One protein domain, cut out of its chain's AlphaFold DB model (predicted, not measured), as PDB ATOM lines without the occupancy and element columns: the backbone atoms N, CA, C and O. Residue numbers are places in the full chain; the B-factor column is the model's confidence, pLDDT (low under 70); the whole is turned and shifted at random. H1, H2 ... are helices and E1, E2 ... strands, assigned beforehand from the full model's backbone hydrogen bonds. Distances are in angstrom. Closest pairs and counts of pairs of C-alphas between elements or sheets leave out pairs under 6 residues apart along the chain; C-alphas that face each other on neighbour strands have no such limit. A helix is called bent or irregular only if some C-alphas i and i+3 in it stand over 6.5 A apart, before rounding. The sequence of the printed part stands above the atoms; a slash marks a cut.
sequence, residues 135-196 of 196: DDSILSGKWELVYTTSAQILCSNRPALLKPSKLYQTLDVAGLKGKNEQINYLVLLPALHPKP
ATOM      1  N   ASP A 135     127.332  65.857 291.482       70.75
ATOM      2  CA  ASP A 135     127.295  67.322 291.417       70.75
ATOM      3  C   ASP A 135     128.594  67.965 291.941       70.75
ATOM      4  O   ASP A 135     128.830  69.159 291.749       70.75
ATOM      5  N   ASP A 136     129.467  67.179 292.582       77.00
ATOM      6  CA  ASP A 136     130.668  67.690 293.232       77.00
ATOM      7  C   ASP A 136     131.850  67.778 292.260       77.00
ATOM      8  O   ASP A 136     132.232  66.818 291.580       77.00
ATOM      9  N   SER A 137     132.543  68.918 292.283       79.38
ATOM     10  CA  SER A 137     133.754  69.130 291.482       79.38
ATOM     11  C   SER A 137     134.909  68.199 291.866       79.38
ATOM     12  O   SER A 137     135.837  68.040 291.082       79.38
ATOM     13  N   ILE A 138     134.856  67.568 293.047       80.94
ATOM     14  CA  ILE A 138     135.872  66.627 293.553       80.94
ATOM     15  C   ILE A 138     135.971  65.379 292.663       80.94
ATOM     16  O   ILE A 138     137.044  64.796 292.529       80.94
ATOM     17  N   LEU A 139     134.871  64.979 292.018       83.38
ATOM     18  CA  LEU A 139     134.871  63.834 291.105       83.38
ATOM     19  C   LEU A 139     135.605  64.154 289.788       83.38
ATOM     20  O   LEU A 139     136.086  63.243 289.105       83.38
ATOM     21  N   SER A 140     135.725  65.441 289.441       88.00
ATOM     22  CA  SER A 140     136.469  65.871 288.259       88.00
ATOM     23  C   SER A 140     137.967  65.726 288.495       88.00
ATOM     24  O   SER A 140     138.528  66.284 289.434       88.00
ATOM     25  N   GLY A 141     138.641  64.989 287.622       88.81
ATOM     26  CA  GLY A 141     140.058  64.709 287.791       88.81
ATOM     27  C   GLY A 141     140.541  63.551 286.938       88.81
ATOM     28  O   GLY A 141     139.797  62.967 286.149       88.81
ATOM     29  N   LYS A 142     141.826  63.231 287.094       89.25
ATOM     30  CA  LYS A 142     142.464  62.078 286.460       89.25
ATOM     31  C   LYS A 142     142.622  60.967 287.488       89.25
ATOM     32  O   LYS A 142     143.427  61.077 288.408       89.25
ATOM     33  N   TRP A 143     141.881  59.895 287.280       90.25
ATOM     34  CA  TRP A 143     141.809  58.740 288.160       90.25
ATOM     35  C   TRP A 143     142.590  57.569 287.579       90.25
ATOM     36  O   TRP A 143     142.627  57.389 286.363       90.25
ATOM     37  N   GLU A 144     143.222  56.769 288.433       89.31
ATOM     38  CA  GLU A 144     143.855  55.515 288.020       89.31
ATOM     39  C   GLU A 144     142.837  54.375 288.096       89.31
ATOM     40  O   GLU A 144     142.203  54.152 289.127       89.31
ATOM     41  N   LEU A 145     142.684  53.644 286.993       88.44
ATOM     42  CA  LEU A 145     141.791  52.496 286.918       88.44
ATOM     43  C   LEU A 145     142.549  51.242 287.365       88.44
ATOM     44  O   LEU A 145     143.301  50.638 286.598       88.44
ATOM     45  N   VAL A 146     142.350  50.865 288.628       88.69
ATOM     46  CA  VAL A 146     143.064  49.746 289.271       88.69
ATOM     47  C   VAL A 146     142.496  48.384 288.854       88.69
ATOM     48  O   VAL A 146     143.229  47.399 288.787       88.69
ATOM     49  N   TYR A 147     141.203  48.323 288.526       90.12
ATOM     50  CA  TYR A 147     140.515  47.097 288.133       90.12
ATOM     51  C   TYR A 147     139.476  47.364 287.044       90.12
ATOM     52  O   TYR A 147     138.710  48.322 287.128       90.12
ATOM     53  N   THR A 148     139.433  46.502 286.027       89.12
ATOM     54  CA  THR A 148     138.365  46.479 285.025       89.12
ATOM     55  C   THR A 148     138.308  45.121 284.335       89.12
ATOM     56  O   THR A 148     139.324  44.458 284.168       89.12
ATOM     57  N   THR A 149     137.125  44.709 283.896       86.06
ATOM     58  CA  THR A 149     136.922  43.484 283.103       86.06
ATOM     59  C   THR A 149     136.702  43.784 281.620       86.06
ATOM     60  O   THR A 149     136.554  42.871 280.809       86.06
ATOM     61  N   SER A 150     136.694  45.065 281.229       84.56
ATOM     62  CA  SER A 150     136.442  45.458 279.845       84.56
ATOM     63  C   SER A 150     137.631  45.122 278.944       84.56
ATOM     64  O   SER A 150     138.706  45.723 279.041       84.56
ATOM     65  N   ALA A 151     137.410  44.201 278.004       82.00
ATOM     66  CA  ALA A 151     138.429  43.734 277.064       82.00
ATOM     67  C   ALA A 151     139.016  44.860 276.193       82.00
ATOM     68  O   ALA A 151     140.199  44.825 275.848       82.00
ATOM     69  N   GLN A 152     138.216  45.879 275.858       83.62
ATOM     70  CA  GLN A 152     138.668  47.034 275.073       83.62
ATOM     71  C   GLN A 152     139.638  47.920 275.865       83.62
ATOM     72  O   GLN A 152     140.626  48.407 275.317       83.62
ATOM     73  N   ILE A 153     139.385  48.095 277.164       84.62
ATOM     74  CA  ILE A 153     140.222  48.914 278.047       84.62
ATOM     75  C   ILE A 153     141.516  48.169 278.389       84.62
ATOM     76  O   ILE A 153     142.598  48.751 278.298       84.62
ATOM     77  N   LEU A 154     141.416  46.875 278.708       83.38
ATOM     78  CA  LEU A 154     142.572  46.011 278.974       83.38
ATOM     79  C   LEU A 154     143.397  45.700 277.723       83.38
ATOM     80  O   LEU A 154     144.541  45.258 277.836       83.38
ATOM     81  N   CYS A 155     142.833  45.933 276.534       82.38
ATOM     82  CA  CYS A 155     143.405  45.504 275.264       82.38
ATOM     83  C   CYS A 155     143.705  44.000 275.264       82.38
ATOM     84  O   CYS A 155     144.793  43.590 274.862       82.38
ATOM     85  N   SER A 156     142.756  43.178 275.724       78.19
ATOM     86  CA  SER A 156     142.955  41.731 275.916       78.19
ATOM     87  C   SER A 156     143.400  41.005 274.641       78.19
ATOM     88  O   SER A 156     144.121  40.018 274.728       78.19
ATOM     89  N   ASN A 157     143.060  41.543 273.464       80.25
ATOM     90  CA  ASN A 157     143.463  41.013 272.156       80.25
ATOM     91  C   ASN A 157     144.885  41.420 271.719       80.25
ATOM     92  O   ASN A 157     145.331  41.005 270.651       80.25
ATOM     93  N   ARG A 158     145.600  42.258 272.483       81.25
ATOM     94  CA  ARG A 158     146.979  42.665 272.166       81.25
ATOM     95  C   ARG A 158     147.996  41.736 272.839       81.25
ATOM     96  O   ARG A 158     147.786  41.320 273.982       81.25
ATOM     97  N   PRO A 159     149.135  41.455 272.176       81.25
ATOM     98  CA  PRO A 159     150.224  40.703 272.790       81.25
ATOM     99  C   PRO A 159     150.732  41.418 274.048       81.25
ATOM    100  O   PRO A 159     150.695  42.647 274.128       81.25
ATOM    101  N   ALA A 160     151.232  40.652 275.024       77.31
ATOM    102  CA  ALA A 160     151.575  41.143 276.366       77.31
ATOM    103  C   ALA A 160     152.505  42.371 276.368       77.31
ATOM    104  O   ALA A 160     152.358  43.252 277.209       77.31
ATOM    105  N   LEU A 161     153.409  42.455 275.390       75.50
ATOM    106  CA  LEU A 161     154.360  43.551 275.218       75.50
ATOM    107  C   LEU A 161     153.695  44.894 274.845       75.50
ATOM    108  O   LEU A 161     154.200  45.963 275.173       75.50
ATOM    109  N   LEU A 162     152.542  44.846 274.172       78.81
ATOM    110  CA  LEU A 162     151.776  46.023 273.753       78.81
ATOM    111  C   LEU A 162     150.605  46.335 274.694       78.81
ATOM    112  O   LEU A 162     149.851  47.281 274.438       78.81
ATOM    113  N   LYS A 163     150.436  45.557 275.770       82.62
ATOM    114  CA  LYS A 163     149.416  45.835 276.780       82.62
ATOM    115  C   LYS A 163     149.773  47.117 277.545       82.62
ATOM    116  O   LYS A 163     150.944  47.347 277.850       82.62
ATOM    117  N   PRO A 164     148.781  47.962 277.865       82.06
ATOM    118  CA  PRO A 164     149.027  49.174 278.627       82.06
ATOM    119  C   PRO A 164     149.522  48.833 280.035       82.06
ATOM    120  O   PRO A 164     149.008  47.932 280.704       82.06
ATOM    121  N   SER A 165     150.525  49.576 280.490       82.81
ATOM    122  CA  SER A 165     151.087  49.447 281.833       82.81
ATOM    123  C   SER A 165     150.209  50.132 282.873       82.81
ATOM    124  O   SER A 165     150.044  49.603 283.970       82.81
ATOM    125  N   LYS A 166     149.642  51.293 282.521       85.94
ATOM    126  CA  LYS A 166     148.732  52.060 283.376       85.94
ATOM    127  C   LYS A 166     147.494  52.489 282.608       85.94
ATOM    128  O   LYS A 166     147.571  52.810 281.419       85.94
ATOM    129  N   LEU A 167     146.377  52.511 283.318       88.12
ATOM    130  CA  LEU A 167     145.076  52.915 282.814       88.12
ATOM    131  C   LEU A 167     144.617  54.112 283.626       88.12
ATOM    132  O   LEU A 167     144.564  54.049 284.852       88.12
ATOM    133  N   TYR A 168     144.297  55.194 282.936       90.25
ATOM    134  CA  TYR A 168     143.744  56.381 283.553       90.25
ATOM    135  C   TYR A 168     142.377  56.681 282.970       90.25
ATOM    136  O   TYR A 168     142.113  56.422 281.796       90.25
ATOM    137  N   GLN A 169     141.531  57.277 283.791       88.88
ATOM    138  CA  GLN A 169     140.251  57.802 283.380       88.88
ATOM    139  C   GLN A 169     140.146  59.244 283.842       88.88
ATOM    140  O   GLN A 169     140.273  59.551 285.025       88.88
ATOM    141  N   THR A 170     139.942  60.142 282.892       90.38
ATOM    142  CA  THR A 170     139.638  61.532 283.187       90.38
ATOM    143  C   THR A 170     138.132  61.692 283.217       90.38
ATOM    144  O   THR A 170     137.454  61.343 282.248       90.38
ATOM    145  N   LEU A 171     137.628  62.210 284.330       87.94
ATOM    146  CA  LEU A 171     136.237  62.601 284.494       87.94
ATOM    147  C   LEU A 171     136.180  64.126 284.537       87.94
ATOM    148  O   LEU A 171     136.946  64.760 285.260       87.94
ATOM    149  N   ASP A 172     135.284  64.694 283.744       88.38
ATOM    150  CA  ASP A 172     134.927  66.106 283.748       88.38
ATOM    151  C   ASP A 172     133.425  66.190 284.008       88.38
ATOM    152  O   ASP A 172     132.610  65.920 283.123       88.38
ATOM    153  N   VAL A 173     133.070  66.505 285.253       86.62
ATOM    154  CA  VAL A 173     131.675  66.585 285.698       86.62
ATOM    155  C   VAL A 173     130.970  67.771 285.055       86.62
ATOM    156  O   VAL A 173     129.854  67.623 284.566       86.62
ATOM    157  N   ALA A 174     131.629  68.930 284.988       85.75
ATOM    158  CA  ALA A 174     131.039  70.143 284.425       85.75
ATOM    159  C   ALA A 174     130.722  69.972 282.932       85.75
ATOM    160  O   ALA A 174     129.678  70.410 282.454       85.75
ATOM    161  N   GLY A 175     131.617  69.302 282.200       86.25
ATOM    162  CA  GLY A 175     131.418  68.963 280.795       86.25
ATOM    163  C   GLY A 175     130.619  67.681 280.541       86.25
ATOM    164  O   GLY A 175     130.367  67.386 279.372       86.25
ATOM    165  N   LEU A 176     130.258  66.919 281.586       87.62
ATOM    166  CA  LEU A 176     129.673  65.570 281.519       87.62
ATOM    167  C   LEU A 176     130.450  64.625 280.585       87.62
ATOM    168  O   LEU A 176     129.877  63.867 279.797       87.62
ATOM    169  N   LYS A 177     131.783  64.691 280.647       88.50
ATOM    170  CA  LYS A 177     132.693  63.950 279.766       88.50
ATOM    171  C   LYS A 177     133.535  62.956 280.549       88.50
ATOM    172  O   LYS A 177     134.051  63.244 281.624       88.50
ATOM    173  N   GLY A 178     133.730  61.789 279.949       89.38
ATOM    174  CA  GLY A 178     134.678  60.779 280.400       89.38
ATOM    175  C   GLY A 178     135.654  60.445 279.280       89.38
ATOM    176  O   GLY A 178     135.249  60.292 278.126       89.38
ATOM    177  N   LYS A 179     136.939  60.319 279.607       89.25
ATOM    178  CA  LYS A 179     137.974  59.894 278.661       89.25
ATOM    179  C   LYS A 179     138.843  58.816 279.287       89.25
ATOM    180  O   LYS A 179     139.360  59.000 280.382       89.25
ATOM    181  N   ASN A 180     139.061  57.734 278.549       88.75
ATOM    182  CA  ASN A 180     139.991  56.681 278.937       88.75
ATOM    183  C   ASN A 180     141.348  56.923 278.272       88.75
ATOM    184  O   ASN A 180     141.427  57.164 277.067       88.75
ATOM    185  N   GLU A 181     142.417  56.845 279.055       88.31
ATOM    186  CA  GLU A 181     143.793  57.023 278.604       88.31
ATOM    187  C   GLU A 181     144.622  55.788 278.960       88.31
ATOM    188  O   GLU A 181     144.681  55.348 280.108       88.31
ATOM    189  N   GLN A 182     145.287  55.229 277.954       86.31
ATOM    190  CA  GLN A 182     146.162  54.070 278.086       86.31
ATOM    191  C   GLN A 182     147.611  54.547 277.990       86.31
ATOM    192  O   GLN A 182     147.996  55.128 276.977       86.31
ATOM    193  N   ILE A 183     148.423  54.300 279.019       80.69
ATOM    194  CA  ILE A 183     149.868  54.554 278.954       80.69
ATOM    195  C   ILE A 183     150.577  53.230 278.697       80.69
ATOM    196  O   ILE A 183     150.393  52.267 279.442       80.69
ATOM    197  N   ASN A 184     151.410  53.202 277.658       76.38
ATOM    198  CA  ASN A 184     152.334  52.110 277.384       76.38
ATOM    199  C   ASN A 184     153.765  52.667 277.350       76.38
ATOM    200  O   ASN A 184     154.131  53.390 276.426       76.38
ATOM    201  N   TYR A 185     154.571  52.335 278.360       68.62
ATOM    202  CA  TYR A 185     155.956  52.809 278.452       68.62
ATOM    203  C   TYR A 185     156.858  52.270 277.335       68.62
ATOM    204  O   TYR A 185     157.852  52.904 276.998       68.62
ATOM    205  N   LEU A 186     156.510  51.135 276.729       64.19
ATOM    206  CA  LEU A 186     157.351  50.499 275.722       64.19
ATOM    207  C   LEU A 186     157.269  51.185 274.348       64.19
ATOM    208  O   LEU A 186     158.232  51.184 273.590       64.19
ATOM    209  N   VAL A 187     156.139  51.826 274.043       56.81
ATOM    210  CA  VAL A 187     155.946  52.573 272.786       56.81
ATOM    211  C   VAL A 187     156.755  53.883 272.773       56.81
ATOM    212  O   VAL A 187     156.998  54.445 271.712       56.81
ATOM    213  N   LEU A 188     157.241  54.350 273.930       55.28
ATOM    214  CA  LEU A 188     158.033  55.582 274.058       55.28
ATOM    215  C   LEU A 188     159.542  55.392 273.802       55.28
ATOM    216  O   LEU A 188     160.280  56.374 273.771       55.28
ATOM    217  N   LEU A 189     160.014  54.158 273.583       52.78
ATOM    218  CA  LEU A 189     161.438  53.860 273.360       52.78
ATOM    219  C   LEU A 189     162.080  54.500 272.107       52.78
ATOM    220  O   LEU A 189     163.258  54.848 272.196       52.78
ATOM    221  N   PRO A 190     161.390  54.759 270.973       50.81
ATOM    222  CA  PRO A 190     162.046  55.386 269.821       50.81
ATOM    223  C   PRO A 190     162.452  56.852 270.049       50.81
ATOM    224  O   PRO A 190     163.222  57.389 269.261       50.81
ATOM    225  N   ALA A 191     161.945  57.516 271.097       52.53
ATOM    226  CA  ALA A 191     162.190  58.940 271.348       52.53
ATOM    227  C   ALA A 191     163.408  59.226 272.251       52.53
ATOM    228  O   ALA A 191     163.757  60.388 272.447       52.53
ATOM    229  N   LEU A 192     164.049  58.192 272.810       49.72
ATOM    230  CA  LEU A 192     165.189  58.340 273.730       49.72
ATOM    231  C   LEU A 192     166.559  58.147 273.069       49.72
ATOM    232  O   LEU A 192     167.579  58.353 273.722       49.72
ATOM    233  N   HIS A 193     166.599  57.798 271.784       51.19
ATOM    234  CA  HIS A 193     167.837  57.803 271.017       51.19
ATOM    235  C   HIS A 193     167.952  59.137 270.267       51.19
ATOM    236  O   HIS A 193     167.237  59.325 269.278       51.19
ATOM    237  N   PRO A 194     168.817  60.080 270.697       51.66
ATOM    238  CA  PRO A 194     169.213  61.157 269.803       51.66
ATOM    239  C   PRO A 194     169.831  60.510 268.559       51.66
ATOM    240  O   PRO A 194     170.642  59.589 268.674       51.66
ATOM    241  N   LYS A 195     169.391  60.938 267.371       59.00
ATOM    242  CA  LYS A 195     170.051  60.533 266.126       59.00
ATOM    243  C   LYS A 195     171.543  60.909 266.216       59.00
ATOM    244  O   LYS A 195     171.822  61.972 266.777       59.00
ATOM    245  N   PRO A 196     172.450  60.040 265.731       65.06
ATOM    246  CA  PRO A 196     173.887  60.302 265.736       65.06
ATOM    247  C   PRO A 196     174.244  61.555 264.935       65.06
ATOM    248  O   PRO A 196     173.497  61.878 263.978       65.06
TER     249      PRO A 196
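Overview. This is residues 135 to 196 of the 196 residues of the protein "Hypothetical protein" of Lotharella oceanica (UniProt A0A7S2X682). A narrow three-stranded antiparallel sheet, E1, E2 and E3, has a wide loop between E1 and E2, residues 145 to 165, that swings out to one side with the short helix H1 in it. From E3 the chain runs on into the irregular helix H2, and residues 188 to 196 stick out as a tail well away from the sheet. The printed part has 62 residues, with three named strands and two named helices along the chain as E1 H1 E2 E3 H2; the sheet's order is E1, E2, E3. The class is mixed, helices and strands, with 29 residues, under half, in named elements. The whole is loose, with a radius of gyration of the C-alphas of 15.3 A, and flat, spanning 52 by 30 by 16 A.

Along the chain. Begin with the sheet at E2, residues 166 to 172, which runs 19.7 A from C-alpha 166 at (148.732, 52.060, 283.376). E3, residues 177 to 183, is 19.6 A long, and E1, residues 141 to 144, begins at C-alpha 141 at (140.058, 64.709, 287.791) and is 9.9 A long. Look next for H1 at residues 151 to 154, 5.1 A long. H2, residues 185 to 191, runs 11.3 A to C-alpha 191 at (162.190, 58.940, 271.348); it is irregular, with C-alphas 187 and 190 7.3 A apart.

Arrangement. Start at the inner strand E2. E1 is its antiparallel neighbour at 155 degrees, with N 143 and O 169 within hydrogen-bond range at 2.8 A. On E2's other side, E3 is antiparallel at 162 degrees, with N 170 and O 179 at 2.8 A and N 181 and O 168 at 2.8 A; E2 and E3 form a hairpin. H1 is on the sheet but only grazes it with residues 153 to 154; the closest C-alphas of H1 and E3 are those of Ile 153 and Asn 180, 7.8 A apart. H2 is not on the sheet, and it is apart from E1, E2 and H1. H1 is too short for an O i to N i+4 pair, while H2 has 0 of 3 such pairs and 3 of 4 O i to N i+3 pairs within hydrogen-bond range.

Size, cuts and confidence. Look from C-alpha 135 to C-alpha 196, the chain's last residue: these two C-alphas are the farthest apart, at 53.7 A. The printed part has no cut. The link from H1 to E2, 11 residues, is long. Without residues 188 to 196, which stand free, the body spans 40 by 21 by 17 A. The mean pLDDT of the printed part is 79.2, and residues 185 to 196 are under 70 in this model.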